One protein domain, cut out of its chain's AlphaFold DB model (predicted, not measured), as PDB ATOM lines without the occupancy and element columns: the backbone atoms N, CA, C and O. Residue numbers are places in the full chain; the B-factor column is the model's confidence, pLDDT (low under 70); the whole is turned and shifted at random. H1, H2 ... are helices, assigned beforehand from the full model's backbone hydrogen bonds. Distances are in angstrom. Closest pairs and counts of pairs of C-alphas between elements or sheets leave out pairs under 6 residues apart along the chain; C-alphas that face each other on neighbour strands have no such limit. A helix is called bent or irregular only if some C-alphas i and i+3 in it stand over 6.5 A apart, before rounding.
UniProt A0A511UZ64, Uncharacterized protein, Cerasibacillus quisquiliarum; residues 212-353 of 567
ATOM      1  N   MET A 212     163.104 151.558 160.084       80.81
ATOM      2  CA  MET A 212     162.258 150.829 161.033       80.81
ATOM      3  C   MET A 212     162.104 151.504 162.407       80.81
ATOM      4  O   MET A 212     160.986 151.631 162.896       80.81
ATOM      5  N   GLU A 213     163.177 151.994 163.027       79.25
ATOM      6  CA  GLU A 213     163.086 152.725 164.302       79.25
ATOM      7  C   GLU A 213     162.215 153.975 164.197       79.25
ATOM      8  O   GLU A 213     161.415 154.256 165.089       79.25
ATOM      9  N   LYS A 214     162.323 154.713 163.089       80.44
ATOM     10  CA  LYS A 214     161.472 155.885 162.845       80.44
ATOM     11  C   LYS A 214     160.007 155.499 162.650       80.44
ATOM     12  O   LYS A 214     159.131 156.208 163.132       80.44
ATOM     13  N   LEU A 215     159.742 154.373 161.988       86.56
ATOM     14  CA  LEU A 215     158.388 153.844 161.841       86.56
ATOM     15  C   LEU A 215     157.782 153.459 163.194       86.56
ATOM     16  O   LEU A 215     156.650 153.838 163.480       86.56
ATOM     17  N   VAL A 216     158.530 152.750 164.041       88.50
ATOM     18  CA  VAL A 216     158.064 152.353 165.381       88.50
ATOM     19  C   VAL A 216     157.760 153.575 166.252       88.50
ATOM     20  O   VAL A 216     156.783 153.571 166.997       88.50
ATOM     21  N   GLU A 217     158.541 154.647 166.125       84.56
ATOM     22  CA  GLU A 217     158.283 155.918 166.809       84.56
ATOM     23  C   GLU A 217     156.974 156.581 166.370       84.56
ATOM     24  O   GLU A 217     156.181 157.007 167.209       84.56
ATOM     25  N   GLU A 218     156.705 156.625 165.067       86.31
ATOM     26  CA  GLU A 218     155.438 157.148 164.549       86.31
ATOM     27  C   GLU A 218     154.247 156.270 164.969       86.31
ATOM     28  O   GLU A 218     153.195 156.795 165.335       86.31
ATOM     29  N   ILE A 219     154.420 154.940 165.000       90.88
ATOM     30  CA  ILE A 219     153.411 154.010 165.532       90.88
ATOM     31  C   ILE A 219     153.153 154.290 167.014       90.88
ATOM     32  O   ILE A 219     152.000 154.288 167.441       90.88
ATOM     33  N   ARG A 220     154.197 154.557 167.805       88.88
ATOM     34  CA  ARG A 220     154.072 154.894 169.228       88.88
ATOM     35  C   ARG A 220     153.237 156.150 169.439       88.88
ATOM     36  O   ARG A 220     152.343 156.141 170.285       88.88
ATOM     37  N   VAL A 221     153.508 157.200 168.665       86.88
ATOM     38  CA  VAL A 221     152.730 158.445 168.704       86.88
ATOM     39  C   VAL A 221     151.266 158.159 168.384       86.88
ATOM     40  O   VAL A 221     150.406 158.467 169.205       86.88
ATOM     41  N   ASP A 222     150.992 157.491 167.259       90.12
ATOM     42  CA  ASP A 222     149.624 157.189 166.827       90.12
ATOM     43  C   ASP A 222     148.864 156.330 167.853       90.12
ATOM     44  O   ASP A 222     147.708 156.606 168.173       90.12
ATOM     45  N   THR A 223     149.534 155.330 168.427       87.12
ATOM     46  CA  THR A 223     148.962 154.427 169.438       87.12
ATOM     47  C   THR A 223     148.562 155.189 170.704       87.12
ATOM     48  O   THR A 223     147.464 154.971 171.222       87.12
ATOM     49  N   ASN A 224     149.412 156.113 171.170       84.44
ATOM     50  CA  ASN A 224     149.171 156.922 172.370       84.44
ATOM     51  C   ASN A 224     148.087 157.988 172.167       84.44
ATOM     52  O   ASN A 224     147.380 158.324 173.112       84.44
ATOM     53  N   THR A 225     147.942 158.522 170.953       86.62
ATOM     54  CA  THR A 225     146.918 159.529 170.626       86.62
ATOM     55  C   THR A 225     145.627 158.922 170.078       86.62
ATOM     56  O   THR A 225     144.768 159.658 169.600       86.62
ATOM     57  N   ASN A 226     145.496 157.591 170.085       85.25
ATOM     58  CA  ASN A 226     144.375 156.862 169.484       85.25
ATOM     59  C   ASN A 226     144.140 157.204 167.994       85.25
ATOM     60  O   ASN A 226     143.013 157.188 167.498       85.25
ATOM     61  N   ASN A 227     145.213 157.536 167.274       87.06
ATOM     62  CA  ASN A 227     145.187 157.867 165.856       87.06
ATOM     63  C   ASN A 227     145.335 156.585 165.019       87.06
ATOM     64  O   ASN A 227     146.275 155.814 165.202       87.06
ATOM     65  N   LYS A 228     144.413 156.353 164.078       88.50
ATOM     66  CA  LYS A 228     144.391 155.145 163.231       88.50
ATOM     67  C   LYS A 228     145.247 155.252 161.964       88.50
ATOM     68  O   LYS A 228     145.347 154.269 161.233       88.50
ATOM     69  N   GLN A 229     145.849 156.408 161.678       86.81
ATOM     70  CA  GLN A 229     146.501 156.687 160.391       86.81
ATOM     71  C   GLN A 229     147.581 155.668 160.008       86.81
ATOM     72  O   GLN A 229     147.479 155.052 158.948       86.81
ATOM     73  N   MET A 230     148.588 155.435 160.858       88.69
ATOM     74  CA  MET A 230     149.678 154.512 160.519       88.69
ATOM     75  C   MET A 230     149.200 153.059 160.413       88.69
ATOM     76  O   MET A 230     149.652 152.317 159.542       88.69
ATOM     77  N   PHE A 231     148.243 152.663 161.257       90.81
ATOM     78  CA  PHE A 231     147.606 151.348 161.181       90.81
ATOM     79  C   PHE A 231     146.899 151.150 159.835       90.81
ATOM     80  O   PHE A 231     147.152 150.162 159.145       90.81
ATOM     81  N   LEU A 232     146.054 152.105 159.436       87.31
ATOM     82  CA  LEU A 232     145.319 152.048 158.174       87.31
ATOM     83  C   LEU A 232     146.266 152.085 156.975       87.31
ATOM     84  O   LEU A 232     146.094 151.296 156.049       87.31
ATOM     85  N   LEU A 233     147.306 152.920 157.015       88.12
ATOM     86  CA  LEU A 233     148.330 152.960 155.974       88.12
ATOM     87  C   LEU A 233     149.000 151.591 155.805       88.12
ATOM     88  O   LEU A 233     149.015 151.046 154.706       88.12
ATOM     89  N   LEU A 234     149.526 151.006 156.882       88.56
ATOM     90  CA  LEU A 234     150.219 149.716 156.821       88.56
ATOM     91  C   LEU A 234     149.281 148.562 156.418       88.56
ATOM     92  O   LEU A 234     149.723 147.613 155.762       88.56
ATOM     93  N   LYS A 235     147.990 148.660 156.760       85.56
ATOM     94  CA  LYS A 235     146.946 147.723 156.323       85.56
ATOM     95  C   LYS A 235     146.693 147.831 154.812       85.56
ATOM     96  O   LYS A 235     146.734 146.812 154.129       85.56
ATOM     97  N   VAL A 236     146.550 149.044 154.273       82.69
ATOM     98  CA  VAL A 236     146.383 149.311 152.824       82.69
ATOM     99  C   VAL A 236     147.621 148.927 152.020       82.69
ATOM    100  O   VAL A 236     147.533 148.415 150.904       82.69
ATOM    101  N   LEU A 237     148.805 149.117 152.601       82.44
ATOM    102  CA  LEU A 237     150.051 148.650 152.006       82.44
ATOM    103  C   LEU A 237     150.153 147.116 151.980       82.44
ATOM    104  O   LEU A 237     151.089 146.595 151.373       82.44
ATOM    105  N   GLY A 238     149.226 146.385 152.608       79.06
ATOM    106  CA  GLY A 238     149.225 144.923 152.667       79.06
ATOM    107  C   GLY A 238     150.375 144.354 153.497       79.06
ATOM    108  O   GLY A 238     150.837 143.250 153.230       79.06
ATOM    109  N   VAL A 239     150.895 145.134 154.449       80.62
ATOM    110  CA  VAL A 239     152.010 144.734 155.324       80.62
ATOM    111  C   VAL A 239     151.489 144.043 156.586       80.62
ATOM    112  O   VAL A 239     152.164 143.190 157.156       80.62
ATOM    113  N   ILE A 240     150.276 144.391 157.015       81.62
ATOM    114  CA  ILE A 240     149.598 143.804 158.172       81.62
ATOM    115  C   ILE A 240     148.459 142.905 157.675       81.62
ATOM    116  O   ILE A 240     147.837 143.194 156.654       81.62
ATOM    117  N   ASN A 241     148.171 141.822 158.405       80.94
ATOM    118  CA  ASN A 241     147.052 140.930 158.100       80.94
ATOM    119  C   ASN A 241     145.719 141.713 158.052       80.94
ATOM    120  O   ASN A 241     145.424 142.495 158.962       80.94
ATOM    121  N   LYS A 242     144.917 141.462 157.008       75.12
ATOM    122  CA  LYS A 242     143.609 142.077 156.739       75.12
ATOM    123  C   LYS A 242     142.617 141.923 157.899       75.12
ATOM    124  O   LYS A 242     141.869 142.861 158.169       75.12
ATOM    125  N   ASP A 243     142.696 140.824 158.645       80.94
ATOM    126  CA  ASP A 243     141.793 140.530 159.770       80.94
ATOM    127  C   ASP A 243     142.206 141.222 161.079       80.94
ATOM    128  O   ASP A 243     141.536 141.118 162.107       80.94
ATOM    129  N   THR A 244     143.332 141.941 161.080       85.56
ATOM    130  CA  THR A 244     143.795 142.655 162.273       85.56
ATOM    131  C   THR A 244     142.865 143.834 162.553       85.56
ATOM    132  O   THR A 244     142.728 144.734 161.717       85.56
ATOM    133  N   SER A 245     142.239 143.843 163.733       89.00
ATOM    134  CA  SER A 245     141.468 144.982 164.231       89.00
ATOM    135  C   SER A 245     142.383 146.046 164.837       89.00
ATOM    136  O   SER A 245     143.471 145.746 165.345       89.00
ATOM    137  N   PHE A 246     141.927 147.299 164.833       90.00
ATOM    138  CA  PHE A 246     142.673 148.388 165.462       90.00
ATOM    139  C   PHE A 246     142.827 148.183 166.979       90.00
ATOM    140  O   PHE A 246     143.887 148.487 167.518       90.00
ATOM    141  N   GLN A 247     141.829 147.603 167.663       90.38
ATOM    142  CA  GLN A 247     141.940 147.321 169.102       90.38
ATOM    143  C   GLN A 247     143.070 146.327 169.395       90.38
ATOM    144  O   GLN A 247     143.864 146.550 170.306       90.38
ATOM    145  N   LYS A 248     143.188 145.259 168.590       91.88
ATOM    146  CA  LYS A 248     144.278 144.285 168.724       91.88
ATOM    147  C   LYS A 248     145.637 144.928 168.437       91.88
ATOM    148  O   LYS A 248     146.585 144.705 169.183       91.88
ATOM    149  N   TRP A 249     145.721 145.746 167.385       92.12
ATOM    150  CA  TRP A 249     146.923 146.514 167.054       92.12
ATOM    151  C   TRP A 249     147.380 147.392 168.221       92.12
ATOM    152  O   TRP A 249     148.525 147.297 168.658       92.12
ATOM    153  N   GLN A 250     146.470 148.208 168.751       92.69
ATOM    154  CA  GLN A 250     146.763 149.135 169.835       92.69
ATOM    155  C   GLN A 250     147.175 148.400 171.115       92.69
ATOM    156  O   GLN A 250     148.173 148.770 171.731       92.69
ATOM    157  N   TYR A 251     146.457 147.335 171.485       92.94
ATOM    158  CA  TYR A 251     146.762 146.532 172.670       92.94
ATOM    159  C   TYR A 251     148.185 145.956 172.635       92.94
ATOM    160  O   TYR A 251     148.945 146.128 173.592       92.94
ATOM    161  N   GLU A 252     148.579 145.320 171.527       92.19
ATOM    162  CA  GLU A 252     149.901 144.690 171.422       92.19
ATOM    163  C   GLU A 252     151.041 145.719 171.398       92.19
ATOM    164  O   GLU A 252     152.082 145.502 172.024       92.19
ATOM    165  N   TRP A 253     150.851 146.877 170.753       92.81
ATOM    166  CA  TRP A 253     151.850 147.950 170.769       92.81
ATOM    167  C   TRP A 253     151.988 148.615 172.139       92.81
ATOM    168  O   TRP A 253     153.111 148.807 172.603       92.81
ATOM    169  N   LEU A 254     150.885 148.905 172.841       91.12
ATOM    170  CA  LEU A 254     150.939 149.422 174.217       91.12
ATOM    171  C   LEU A 254     151.649 148.438 175.160       91.12
ATOM    172  O   LEU A 254     152.477 148.833 175.988       91.12
ATOM    173  N   ARG A 255     151.385 147.136 175.004       89.56
ATOM    174  CA  ARG A 255     152.073 146.069 175.743       89.56
ATOM    175  C   ARG A 255     153.570 146.004 175.426       89.56
ATOM    176  O   ARG A 255     154.373 145.806 176.334       89.56
ATOM    177  N   PHE A 256     153.955 146.178 174.165       88.88
ATOM    178  CA  PHE A 256     155.358 146.246 173.759       88.88
ATOM    179  C   PHE A 256     156.067 147.472 174.366       88.88
ATOM    180  O   PHE A 256     157.124 147.331 174.990       88.88
ATOM    181  N   PHE A 257     155.463 148.663 174.268       86.88
ATOM    182  CA  PHE A 257     156.052 149.912 174.767       86.88
ATOM    183  C   PHE A 257     156.170 149.955 176.295       86.88
ATOM    184  O   PHE A 257     157.175 150.438 176.814       86.88
ATOM    185  N   SER A 258     155.190 149.408 177.020       83.81
ATOM    186  CA  SER A 258     155.229 149.313 178.491       83.81
ATOM    187  C   SER A 258     156.337 148.392 179.013       83.81
ATOM    188  O   SER A 258     156.852 148.618 180.104       83.81
ATOM    189  N   LYS A 259     156.742 147.384 178.232       78.25
ATOM    190  CA  LYS A 259     157.781 146.414 178.611       78.25
ATOM    191  C   LYS A 259     159.201 146.795 178.172       78.25
ATOM    192  O   LYS A 259     160.117 146.029 178.452       78.25
ATOM    193  N   GLN A 260     159.389 147.928 177.484       65.62
ATOM    194  CA  GLN A 260     160.691 148.393 176.966       65.62
ATOM    195  C   GLN A 260     161.472 147.308 176.190       65.62
ATOM    196  O   GLN A 260     162.674 147.125 176.371       65.62
ATOM    197  N   GLN A 261     160.780 146.551 175.335       64.56
ATOM    198  CA  GLN A 261     161.380 145.447 174.578       64.56
ATOM    199  C   GLN A 261     162.218 145.944 173.384       64.56
ATOM    200  O   GLN A 261     161.962 147.007 172.820       64.56
ATOM    201  N   ALA A 262     163.228 145.162 172.984       68.56
ATOM    202  CA  ALA A 262     164.073 145.464 171.824       68.56
ATOM    203  C   ALA A 262     163.284 145.413 170.498       68.56
ATOM    204  O   ALA A 262     162.343 144.630 170.364       68.56
ATOM    205  N   LEU A 263     163.719 146.183 169.487       68.06
ATOM    206  CA  LEU A 263     163.104 146.216 168.145       68.06
ATOM    207  C   LEU A 263     163.064 144.855 167.433       68.06
ATOM    208  O   LEU A 263     162.238 144.660 166.547       68.06
ATOM    209  N   SER A 264     163.905 143.897 167.826       69.94
ATOM    210  CA  SER A 264     163.852 142.522 167.313       69.94
ATOM    211  C   SER A 264     162.552 141.789 167.668       69.94
ATOM    212  O   SER A 264     162.220 140.803 167.020       69.94
ATOM    213  N   ASN A 265     161.815 142.264 168.680       81.81
ATOM    214  CA  ASN A 265     160.638 141.602 169.248       81.81
ATOM    215  C   ASN A 265     159.345 142.397 169.003       81.81
ATOM    216  O   ASN A 265     158.430 142.354 169.826       81.81
ATOM    217  N   ILE A 266     159.272 143.161 167.909       86.12
ATOM    218  CA  ILE A 266     158.058 143.913 167.568       86.12
ATOM    219  C   ILE A 266     156.828 142.986 167.458       86.12
ATOM    220  O   ILE A 266     156.940 141.860 166.968       86.12
ATOM    221  N   PRO A 267     155.637 143.454 167.877       85.88
ATOM    222  CA  PRO A 267     154.439 142.614 167.983       85.88
ATOM    223  C   PRO A 267     153.881 142.137 166.634       85.88
ATOM    224  O   PRO A 267     153.110 141.180 166.581       85.88
ATOM    225  N   PHE A 268     154.273 142.785 165.534       87.62
ATOM    226  CA  PHE A 268     153.839 142.452 164.181       87.62
ATOM    227  C   PHE A 268     155.053 142.205 163.287       87.62
ATOM    228  O   PHE A 268     156.062 142.899 163.390       87.62
ATOM    229  N   ARG A 269     154.953 141.233 162.370       82.31
ATOM    230  CA  ARG A 269     156.003 140.958 161.378       82.31
ATOM    231  C   ARG A 269     156.029 142.075 160.331       82.31
ATOM    232  O   ARG A 269     155.255 142.051 159.382       82.31
ATOM    233  N   LEU A 270     156.917 143.047 160.518       83.88
ATOM    234  CA  LEU A 270     157.115 144.178 159.612       83.88
ATOM    235  C   LEU A 270     158.396 143.968 158.791       83.88
ATOM    236  O   LEU A 270     159.491 143.948 159.346       83.88
ATOM    237  N   ASN A 271     158.268 143.809 157.470       82.38
ATOM    238  CA  ASN A 271     159.418 143.716 156.565       82.38
ATOM    239  C   ASN A 271     159.835 145.125 156.107       82.38
ATOM    240  O   ASN A 271     159.087 145.785 155.383       82.38
ATOM    241  N   GLU A 272     161.024 145.567 156.526       79.81
ATOM    242  CA  GLU A 272     161.555 146.907 156.251       79.81
ATOM    243  C   GLU A 272     161.601 147.228 154.752       79.81
ATOM    244  O   GLU A 272     161.060 148.248 154.327       79.81
ATOM    245  N   GLU A 273     162.168 146.344 153.930       77.50
ATOM    246  CA  GLU A 273     162.322 146.578 152.491       77.50
ATOM    247  C   GLU A 273     160.959 146.705 151.794       77.50
ATOM    248  O   GLU A 273     160.728 147.634 151.016       77.50
ATOM    249  N   ALA A 274     160.016 145.821 152.133       80.38
ATOM    250  CA  ALA A 274     158.672 145.841 151.565       80.38
ATOM    251  C   ALA A 274     157.883 147.103 151.954       80.38
ATOM    252  O   ALA A 274     157.144 147.647 151.128       80.38
ATOM    253  N   ILE A 275     158.039 147.573 153.197       85.00
ATOM    254  CA  ILE A 275     157.396 148.795 153.693       85.00
ATOM    255  C   ILE A 275     157.989 150.014 153.000       85.00
ATOM    256  O   ILE A 275     157.257 150.791 152.386       85.00
ATOM    257  N   PHE A 276     159.308 150.186 153.073       83.75
ATOM    258  CA  PHE A 276     159.932 151.422 152.619       83.75
ATOM    259  C   PHE A 276     159.945 151.554 151.104       83.75
ATOM    260  O   PHE A 276     159.757 152.665 150.629       83.75
ATOM    261  N   LYS A 277     159.994 150.455 150.338       81.81
ATOM    262  CA  LYS A 277     159.766 150.503 148.885       81.81
ATOM    263  C   LYS A 277     158.397 151.102 148.534       81.81
ATOM    264  O   LYS A 277     158.288 151.881 147.591       81.81
ATOM    265  N   LYS A 278     157.351 150.769 149.302       85.25
ATOM    266  CA  LYS A 278     155.990 151.292 149.102       85.25
ATOM    267  C   LYS A 278     155.826 152.718 149.635       85.25
ATOM    268  O   LYS A 278     155.189 153.534 148.979       85.25
ATOM    269  N   ILE A 279     156.416 153.039 150.790       86.00
ATOM    270  CA  ILE A 279     156.391 154.403 151.343       86.00
ATOM    271  C   ILE A 279     157.167 155.371 150.441       86.00
ATOM    272  O   ILE A 279     156.652 156.443 150.137       86.00
ATOM    273  N   ASP A 280     158.368 154.998 149.986       81.19
ATOM    274  CA  ASP A 280     159.185 155.804 149.068       81.19
ATOM    275  C   ASP A 280     158.399 156.103 147.786       81.19
ATOM    276  O   ASP A 280     158.346 157.252 147.348       81.19
ATOM    277  N   PHE A 281     157.694 155.101 147.250       81.38
ATOM    278  CA  PHE A 281     156.805 155.284 146.107       81.38
ATOM    279  C   PHE A 281     155.686 156.303 146.386       81.38
ATOM    280  O   PHE A 281     155.498 157.224 145.591       81.38
ATOM    281  N   ILE A 282     154.969 156.176 147.513       84.69
ATOM    282  CA  ILE A 282     153.884 157.102 147.894       84.69
ATOM    283  C   ILE A 282     154.405 158.535 148.021       84.69
ATOM    284  O   ILE A 282     153.760 159.474 147.563       84.69
ATOM    285  N   VAL A 283     155.577 158.715 148.633       85.06
ATOM    286  CA  VAL A 283     156.192 160.039 148.798       85.06
ATOM    287  C   VAL A 283     156.596 160.633 147.446       85.06
ATOM    288  O   VAL A 283     156.416 161.832 147.245       85.06
ATOM    289  N   GLN A 284     157.114 159.817 146.523       79.50
ATOM    290  CA  GLN A 284     157.504 160.251 145.176       79.50
ATOM    291  C   GLN A 284     156.303 160.621 144.293       79.50
ATOM    292  O   GLN A 284     156.408 161.553 143.506       79.50
ATOM    293  N   HIS A 285     155.164 159.943 144.455       84.31
ATOM    294  CA  HIS A 285     153.955 160.137 143.639       84.31
ATOM    295  C   HIS A 285     152.865 160.926 144.380       84.31
ATOM    296  O   HIS A 285     151.677 160.775 144.099       84.31
ATOM    297  N   LYS A 286     153.264 161.768 145.345       85.69
ATOM    298  CA  LYS A 286     152.360 162.557 146.197       85.69
ATOM    299  C   LYS A 286     151.260 163.264 145.395       85.69
ATOM    300  O   LYS A 286     150.089 163.144 145.741       85.69
ATOM    301  N   GLU A 287     151.639 164.001 144.353       83.75
ATOM    302  CA  GLU A 287     150.712 164.840 143.580       83.75
ATOM    303  C   GLU A 287     149.664 163.998 142.838       83.75
ATOM    304  O   GLU A 287     148.470 164.278 142.936       83.75
ATOM    305  N   GLU A 288     150.090 162.909 142.188       81.94
ATOM    306  CA  GLU A 288     149.207 161.974 141.472       81.94
ATOM    307  C   GLU A 288     148.208 161.301 142.435       81.94
ATOM    308  O   GLU A 288     147.013 161.194 142.141       81.94
ATOM    309  N   ILE A 289     148.672 160.901 143.627       81.94
ATOM    310  CA  ILE A 289     147.830 160.280 144.660       81.94
ATOM    311  C   ILE A 289     146.828 161.290 145.235       81.94
ATOM    312  O   ILE A 289     145.656 160.953 145.411       81.94
ATOM    313  N   GLN A 290     147.241 162.530 145.510       84.94
ATOM    314  CA  GLN A 290     146.338 163.557 146.040       84.94
ATOM    315  C   GLN A 290     145.238 163.924 145.040       84.94
ATOM    316  O   GLN A 290     144.064 163.936 145.415       84.94
ATOM    317  N   GLN A 291     145.590 164.153 143.771       78.12
ATOM    318  CA  GLN A 291     144.618 164.441 142.709       78.12
ATOM    319  C   GLN A 291     143.617 163.293 142.543       78.12
ATOM    320  O   GLN A 291     142.408 163.502 142.470       78.12
ATOM    321  N   THR A 292     144.112 162.058 142.575       74.69
ATOM    322  CA  THR A 292     143.278 160.855 142.554       74.69
ATOM    323  C   THR A 292     142.257 160.834 143.692       74.69
ATOM    324  O   THR A 292     141.066 160.638 143.459       74.69
ATOM    325  N   MET A 293     142.708 161.018 144.935       75.44
ATOM    326  CA  MET A 293     141.848 160.901 146.120       75.44
ATOM    327  C   MET A 293     140.809 162.028 146.200       75.44
ATOM    328  O   MET A 293     139.731 161.844 146.776       75.44
ATOM    329  N   GLN A 294     141.110 163.172 145.582       71.75
ATOM    330  CA  GLN A 294     140.161 164.261 145.360       71.75
ATOM    331  C   GLN A 294     139.142 163.928 144.262       71.75
ATOM    332  O   GLN A 294     137.977 164.258 144.411       71.75
ATOM    333  N   ASN A 295     139.506 163.211 143.201       66.75
ATOM    334  CA  ASN A 295     138.546 162.855 142.147       66.75
ATOM    335  C   ASN A 295     137.571 161.740 142.567       66.75
ATOM    336  O   ASN A 295     136.445 161.675 142.078       66.75
ATOM    337  N   ILE A 296     137.956 160.902 143.532       64.25
ATOM    338  CA  ILE A 296     137.125 159.803 144.053       64.25
ATOM    339  C   ILE A 296     135.906 160.310 144.872       64.25
ATOM    340  O   ILE A 296     135.013 159.525 145.174       64.25
ATOM    341  N   VAL A 297     135.796 161.613 145.199       53.78
ATOM    342  CA  VAL A 297     134.664 162.177 145.984       53.78
ATOM    343  C   VAL A 297     133.292 161.888 145.364       53.78
ATOM    344  O   VAL A 297     132.322 161.761 146.103       53.78
ATOM    345  N   GLN A 298     133.186 161.820 144.036       51.38
ATOM    346  CA  GLN A 298     131.893 161.847 143.337       51.38
ATOM    347  C   GLN A 298     131.289 160.470 143.040       51.38
ATOM    348  O   GLN A 298     130.300 160.370 142.318       51.38
ATOM    349  N   ILE A 299     131.877 159.397 143.561       51.00
ATOM    350  CA  ILE A 299     131.568 158.047 143.110       51.00
ATOM    351  C   ILE A 299     130.790 157.295 144.201       51.00
ATOM    352  O   ILE A 299     131.379 156.745 145.128       51.00
ATOM    353  N   ASN A 300     129.457 157.292 144.083       47.88
ATOM    354  CA  ASN A 300     128.550 156.480 144.905       47.88
ATOM    355  C   ASN A 300     128.764 154.968 144.670       47.88
ATOM    356  O   ASN A 300     129.291 154.559 143.634       47.88
ATOM    357  N   GLU A 301     128.311 154.165 145.639       47.44
ATOM    358  CA  GLU A 301     128.546 152.732 145.941       47.44
ATOM    359  C   GLU A 301     128.531 151.685 144.798       47.44
ATOM    360  O   GLU A 301     128.776 150.509 145.049       47.44
ATOM    361  N   SER A 302     128.297 152.054 143.540       46.41
ATOM    362  CA  SER A 302     128.179 151.121 142.406       46.41
ATOM    363  C   SER A 302     129.367 151.112 141.432       46.41
ATOM    364  O   SER A 302     129.392 150.297 140.511       46.41
ATOM    365  N   ALA A 303     130.392 151.948 141.614       46.81
ATOM    366  CA  ALA A 303     131.484 152.058 140.640       46.81
ATOM    367  C   ALA A 303     132.759 151.282 141.009       46.81
ATOM    368  O   ALA A 303     133.876 151.788 140.882       46.81
ATOM    369  N   SER A 304     132.619 149.999 141.325       47.16
ATOM    370  CA  SER A 304     133.743 149.048 141.342       47.16
ATOM    371  C   SER A 304     134.456 148.913 139.975       47.16
ATOM    372  O   SER A 304     135.412 148.153 139.859       47.16
ATOM    373  N   TYR A 305     134.010 149.640 138.938       44.97
ATOM    374  CA  TYR A 305     134.415 149.466 137.540       44.97
ATOM    375  C   TYR A 305     134.920 150.721 136.807       44.97
ATOM    376  O   TYR A 305     135.408 150.585 135.686       44.97
ATOM    377  N   TYR A 306     134.877 151.927 137.390       46.91
ATOM    378  CA  TYR A 306     135.424 153.114 136.712       46.91
ATOM    379  C   TYR A 306     136.883 153.366 137.102       46.91
ATOM    380  O   TYR A 306     137.207 154.130 138.005       46.91
ATOM    381  N   PHE A 307     137.771 152.695 136.367       54.94
ATOM    382  CA  PHE A 307     139.207 152.956 136.349       54.94
ATOM    383  C   PHE A 307     139.513 154.206 135.506       54.94
ATOM    384  O   PHE A 307     139.243 154.204 134.300       54.94
ATOM    385  N   PRO A 308     140.167 155.248 136.050       51.16
ATOM    386  CA  PRO A 308     140.818 156.247 135.214       51.16
ATOM    387  C   PRO A 308     141.946 155.556 134.431       51.16
ATOM    388  O   PRO A 308     142.905 155.058 135.021       51.16
ATOM    389  N   LYS A 309     141.850 155.515 133.095       52.72
ATOM    390  CA  LYS A 309     142.811 154.836 132.193       52.72
ATOM    391  C   LYS A 309     144.266 155.344 132.291       52.72
ATOM    392  O   LYS A 309     145.145 154.758 131.669       52.72
ATOM    393  N   HIS A 310     144.527 156.404 133.059       54.41
ATOM    394  CA  HIS A 310     145.801 157.132 133.102       54.41
ATOM    395  C   HIS A 310     146.595 156.994 134.414       54.41
ATOM    396  O   HIS A 310     147.593 157.683 134.581       54.41
ATOM    397  N   MET A 311     146.191 156.121 135.342       59.69
ATOM    398  CA  MET A 311     146.958 155.890 136.574       59.69
ATOM    399  C   MET A 311     148.189 155.013 136.368       59.69
ATOM    400  O   MET A 311     148.142 154.008 135.654       59.69
ATOM    401  N   SER A 312     149.255 155.299 137.116       63.44
ATOM    402  CA  SER A 312     150.356 154.350 137.277       63.44
ATOM    403  C   SER A 312     149.878 153.015 137.892       63.44
ATOM    404  O   SER A 312     149.023 152.976 138.783       63.44
ATOM    405  N   LYS A 313     150.461 151.886 137.447       65.88
ATOM    406  CA  LYS A 313     150.137 150.519 137.930       65.88
ATOM    407  C   LYS A 313     150.186 150.386 139.458       65.88
ATOM    408  O   LYS A 313     149.485 149.571 140.053       65.88
ATOM    409  N   THR A 314     151.015 151.190 140.113       58.44
ATOM    410  CA  THR A 314     151.159 151.167 141.566       58.44
ATOM    411  C   THR A 314     149.996 151.862 142.271       58.44
ATOM    412  O   THR A 314     149.526 151.350 143.285       58.44
ATOM    413  N   ILE A 315     149.470 152.969 141.734       65.75
ATOM    414  CA  ILE A 315     148.265 153.605 142.287       65.75
ATOM    415  C   ILE A 315     147.045 152.708 142.072       65.75
ATOM    416  O   ILE A 315     146.228 152.579 142.982       65.75
ATOM    417  N   GLN A 316     146.989 151.972 140.955       67.75
ATOM    418  CA  GLN A 316     145.994 150.910 140.771       67.75
ATOM    419  C   GLN A 316     146.089 149.842 141.868       67.75
ATOM    420  O   GLN A 316     145.072 149.446 142.425       67.75
ATOM    421  N   SER A 317     147.300 149.400 142.229       68.06
ATOM    422  CA  SER A 317     147.483 148.411 143.301       68.06
ATOM    423  C   SER A 317     147.094 148.941 144.688       68.06
ATOM    424  O   SER A 317     146.498 148.212 145.479       68.06
ATOM    425  N   LEU A 318     147.373 150.219 144.973       67.75
ATOM    426  CA  LEU A 318     146.934 150.879 146.205       67.75
ATOM    427  C   LEU A 318     145.409 150.969 146.252       67.75
ATOM    428  O   LEU A 318     144.818 150.667 147.282       67.75
ATOM    429  N   TRP A 319     144.774 151.319 145.133       67.06
ATOM    430  CA  TRP A 319     143.322 151.395 145.022       67.06
ATOM    431  C   TRP A 319     142.642 150.029 145.146       67.06
ATOM    432  O   TRP A 319     141.711 149.894 145.930       67.06
ATOM    433  N   MET A 320     143.155 148.990 144.486       66.81
ATOM    434  CA  MET A 320     142.648 147.620 144.646       66.81
ATOM    435  C   MET A 320     142.741 147.144 146.102       66.81
ATOM    436  O   MET A 320     141.831 146.495 146.612       66.81
ATOM    437  N   ASN A 321     143.813 147.505 146.813       68.19
ATOM    438  CA  ASN A 321     143.930 147.192 148.237       68.19
ATOM    439  C   ASN A 321     142.946 147.985 149.110       68.19
ATOM    440  O   ASN A 321     142.562 147.485 150.162       68.19
ATOM    441  N   LEU A 322     142.533 149.184 148.686       64.06
ATOM    442  CA  LEU A 322     141.505 149.982 149.361       64.06
ATOM    443  C   LEU A 322     140.097 149.409 149.164       64.06
ATOM    444  O   LEU A 322     139.286 149.488 150.082       64.06
ATOM    445  N   THR A 323     139.807 148.855 147.982       61.62
ATOM    446  CA  THR A 323     138.461 148.411 147.574       61.62
ATOM    447  C   THR A 323     138.190 146.921 147.796       61.62
ATOM    448  O   THR A 323     137.036 146.485 147.763       61.62
ATOM    449  N   HIS A 324     139.213 146.108 148.080       59.03
ATOM    450  CA  HIS A 324     139.000 144.736 148.540       59.03
ATOM    451  C   HIS A 324     138.257 144.716 149.894       59.03
ATOM    452  O   HIS A 324     138.592 145.469 150.805       59.03
ATOM    453  N   HIS A 325     137.255 143.832 150.008       50.88
ATOM    454  CA  HIS A 325     136.116 143.810 150.952       50.88
ATOM    455  C   HIS A 325     136.421 143.680 152.472       50.88
ATOM    456  O   HIS A 325     135.631 143.109 153.216       50.88
ATOM    457  N   SER A 326     137.556 144.180 152.966       55.34
ATOM    458  CA  SER A 326     137.996 144.072 154.371       55.34
ATOM    459  C   SER A 326     138.084 145.409 155.124       55.34
ATOM    460  O   SER A 326     138.653 145.463 156.218       55.34
ATOM    461  N   HIS A 327     137.572 146.500 154.546       65.31
ATOM    462  CA  HIS A 327     137.588 147.841 155.136       65.31
ATOM    463  C   HIS A 327     136.163 148.336 155.390       65.31
ATOM    464  O   HIS A 327     135.295 148.172 154.537       65.31
ATOM    465  N   SER A 328     135.920 148.939 156.559       70.94
ATOM    466  CA  SER A 328     134.646 149.614 156.820       70.94
ATOM    467  C   SER A 328     134.543 150.901 155.996       70.94
ATOM    468  O   SER A 328     135.563 151.497 155.643       70.94
ATOM    469  N   GLU A 329     133.327 151.378 155.727       71.94
ATOM    470  CA  GLU A 329     133.100 152.643 155.009       71.94
ATOM    471  C   GLU A 329     133.835 153.823 155.678       71.94
ATOM    472  O   GLU A 329     134.478 154.643 155.020       71.94
ATOM    473  N   GLN A 330     133.846 153.844 157.014       74.31
ATOM    474  CA  GLN A 330     134.580 154.826 157.816       74.31
ATOM    475  C   GLN A 330     136.099 154.729 157.628       74.31
ATOM    476  O   GLN A 330     136.782 155.756 157.579       74.31
ATOM    477  N   ASP A 331     136.651 153.517 157.499       75.19
ATOM    478  CA  ASP A 331     138.078 153.335 157.229       75.19
ATOM    479  C   ASP A 331     138.431 153.860 155.834       75.19
ATOM    480  O   ASP A 331     139.435 154.556 155.685       75.19
ATOM    481  N   VAL A 332     137.588 153.600 154.827       76.81
ATOM    482  CA  VAL A 332     137.782 154.097 153.453       76.81
ATOM    483  C   VAL A 332     137.781 155.628 153.423       76.81
ATOM    484  O   VAL A 332     138.690 156.236 152.848       76.81
ATOM    485  N   GLN A 333     136.829 156.270 154.108       77.00
ATOM    486  CA  GLN A 333     136.796 157.731 154.238       77.00
ATOM    487  C   GLN A 333     138.037 158.273 154.965       77.00
ATOM    488  O   GLN A 333     138.651 159.242 154.508       77.00
ATOM    489  N   THR A 334     138.453 157.622 156.056       80.31
ATOM    490  CA  THR A 334     139.645 158.010 156.827       80.31
ATOM    491  C   THR A 334     140.911 157.914 155.979       80.31
ATOM    492  O   THR A 334     141.738 158.828 155.988       80.31
ATOM    493  N   ILE A 335     141.066 156.837 155.205       81.69
ATOM    494  CA  ILE A 335     142.230 156.649 154.338       81.69
ATOM    495  C   ILE A 335     142.255 157.698 153.229       81.69
ATOM    496  O   ILE A 335     143.307 158.276 152.957       81.69
ATOM    497  N   ARG A 336     141.101 157.996 152.627       80.38
ATOM    498  CA  ARG A 336     140.996 159.035 151.604       80.38
ATOM    499  C   ARG A 336     141.416 160.401 152.155       80.38
ATOM    500  O   ARG A 336     142.265 161.062 151.556       80.38
ATOM    501  N   GLN A 337     140.888 160.804 153.312       82.94
ATOM    502  CA  GLN A 337     141.281 162.055 153.978       82.94
ATOM    503  C   GLN A 337     142.779 162.077 154.311       82.94
ATOM    504  O   GLN A 337     143.457 163.079 154.079       82.94
ATOM    505  N   MET A 338     143.313 160.958 154.802       86.94
ATOM    506  CA  MET A 338     144.724 160.806 155.140       86.94
ATOM    507  C   MET A 338     145.639 160.964 153.912       86.94
ATOM    508  O   MET A 338     146.592 161.736 153.971       86.94
ATOM    509  N   LEU A 339     145.344 160.279 152.801       86.12
ATOM    510  CA  LEU A 339     146.121 160.352 151.553       86.12
ATOM    511  C   LEU A 339     145.959 161.690 150.820       86.12
ATOM    512  O   LEU A 339     146.798 162.044 149.996       86.12
ATOM    513  N   SER A 340     144.912 162.453 151.130       85.06
ATOM    514  CA  SER A 340     144.716 163.800 150.587       85.06
ATOM    515  C   SER A 340     145.531 164.855 151.348       85.06
ATOM    516  O   SER A 340     145.832 165.914 150.805       85.06
ATOM    517  N   ASN A 341     145.923 164.578 152.595       85.50
ATOM    518  CA  ASN A 341     146.524 165.553 153.501       85.50
ATOM    519  C   ASN A 341     148.065 165.575 153.438       85.50
ATOM    520  O   ASN A 341     148.733 164.555 153.611       85.50
ATOM    521  N   ASP A 342     148.644 166.772 153.307       83.62
ATOM    522  CA  ASP A 342     150.093 167.022 153.332       83.62
ATOM    523  C   ASP A 342     150.795 166.550 154.613       83.62
ATOM    524  O   ASP A 342     151.983 166.207 154.589       83.62
ATOM    525  N   GLY A 343     150.077 166.508 155.738       83.00
ATOM    526  CA  GLY A 343     150.594 166.047 157.024       83.00
ATOM    527  C   GLY A 343     151.154 164.625 156.963       83.00
ATOM    528  O   GLY A 343     152.243 164.384 157.488       83.00
ATOM    529  N   LEU A 344     150.472 163.708 156.262       85.19
ATOM    530  CA  LEU A 344     150.945 162.333 156.077       85.19
ATOM    531  C   LEU A 344     152.272 162.318 155.313       85.19
ATOM    532  O   LEU A 344     153.245 161.731 155.781       85.19
ATOM    533  N   TYR A 345     152.337 162.979 154.156       85.94
ATOM    534  CA  TYR A 345     153.533 162.974 153.307       85.94
ATOM    535  C   TYR A 345     154.742 163.576 154.017       85.94
ATOM    536  O   TYR A 345     155.852 163.073 153.871       85.94
ATOM    537  N   ASN A 346     154.539 164.604 154.843       80.69
ATOM    538  CA  ASN A 346     155.603 165.167 155.667       80.69
ATOM    539  C   ASN A 346     156.111 164.174 156.728       80.69
ATOM    540  O   ASN A 346     157.318 164.102 156.955       80.69
ATOM    541  N   ARG A 347     155.224 163.385 157.354       84.06
ATOM    542  CA  ARG A 347     155.606 162.298 158.280       84.06
ATOM    543  C   ARG A 347     156.349 161.179 157.545       84.06
ATOM    544  O   ARG A 347     157.442 160.800 157.957       84.06
ATOM    545  N   LEU A 348     155.822 160.719 156.408       85.31
ATOM    546  CA  LEU A 348     156.450 159.690 155.573       85.31
ATOM    547  C   LEU A 348     157.838 160.118 155.089       85.31
ATOM    548  O   LEU A 348     158.801 159.372 155.240       85.31
ATOM    549  N   LYS A 349     157.968 161.359 154.610       79.62
ATOM    550  CA  LYS A 349     159.241 161.939 154.172       79.62
ATOM    551  C   LYS A 349     160.268 162.001 155.301       79.62
ATOM    552  O   LYS A 349     161.436 161.734 155.058       79.62
ATOM    553  N   LYS A 350     159.870 162.294 156.545       73.19
ATOM    554  CA  LYS A 350     160.780 162.249 157.711       73.19
ATOM    555  C   LYS A 350     161.291 160.834 158.015       73.19
ATOM    556  O   LYS A 350     162.431 160.682 158.459       73.19
ATOM    557  N   MET A 351     160.467 159.809 157.784       73.62
ATOM    558  CA  MET A 351     160.857 158.407 157.970       73.62
ATOM    559  C   MET A 351     161.797 157.920 156.862       73.62
ATOM    560  O   MET A 351     162.756 157.205 157.152       73.62
ATOM    561  N   THR A 352     161.563 158.339 155.617       66.12
ATOM    562  CA  THR A 352     162.366 157.929 154.452       66.12
ATOM    563  C   THR A 352     163.654 158.731 154.294       66.12
ATOM    564  O   THR A 352     164.675 158.186 153.867       66.12
ATOM    565  N   GLN A 353     163.649 160.005 154.695       60.72
ATOM    566  CA  GLN A 353     164.851 160.822 154.802       60.72
ATOM    567  C   GLN A 353     165.689 160.326 155.973       60.72
ATOM    568  O   GLN A 353     165.528 160.741 157.123       60.72
TER     569      GLN A 353
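Overview. This is residues 212 to 353 of the 567 residues of an uncharacterized protein of Cerasibacillus quisquiliarum (UniProt A0A511UZ64). Eight short helices cross one another round the short helix H2, which sits in the middle. H1 and H3 lie towards one end of the long axis, H5, H6 and H7 towards the other, and H4 and H8 cross each other along one side between the ends. Residues 298 to 303 stick out at the H5 end. The printed part has 142 residues with eight named helices, H1 to H8 in order along the chain, and no named strand; the class is all helix. It is compact, with a radius of gyration of the C-alphas of 15.5 A, yet elongated, spanning 48 by 31 by 23 A.

Along the chain. H1, residues 212 to 224, is 18.4 A long and begins with C-alpha 212 at (162.258, 150.829, 161.033). H2 is residues 229 to 236, 10.6 A. H3, residues 246 to 258, is 18.1 A long, and H4, residues 272 to 284, is 17.8 A long. H5, residues 286 to 298, is 20.7 A long and only just irregular: C-alphas 295 and 298 are 6.8 A apart. H6 is residues 313 to 323, H7 residues 329 to 340, and H8 residues 342 to 352, ending with C-alpha 352 at (162.366, 157.929, 154.452).

Arrangement. H1, with residues 218 to 222 alone, touches the hub H2, closest at the C-alphas of Ile 219 and Met 230, 6.3 A, at a steep tilt of 61 degrees. H2 also touches H7, about perpendicular at 74 degrees, closest at the C-alphas of Leu 232 and Ile 335, 6.7 A. H2 and H6 only just touch, with 3 pairs of C-alphas within 8 A; the closest are those of Val 236 and Asn 321, 5.6 A. H1, with residues 220 to 224 alone, touches H3 at the C-alphas of Thr 223 and Gln 250, 5.7 A. H4 touches H8 at a steep tilt of 44 degrees, opposite ways, closest at the C-alphas of Val 283 and Tyr 345, 6.0 A. H5 and H7 touch at the C-alphas of Gln 290 and Ser 340, 4.8 A, with residues 289 to 294 and 336 to 340 alone. H3 and H4 are apart. Every O i to N i+4 pair is within hydrogen-bond range in H1, H2, H3, H6, H7 and H8; H4 has 8 of 9 and H5 7 of 9.

Size, cuts and confidence. The C-alphas farthest apart, those of Lys 259 and Lys 309, are 49.5 A apart. The printed part has no cut. The links H3 to H4 and H5 to H6 are long. The mean pLDDT of the printed part is 76.8; it is under 70 in residues 260 to 264, 295 to 327 and 352 to 353.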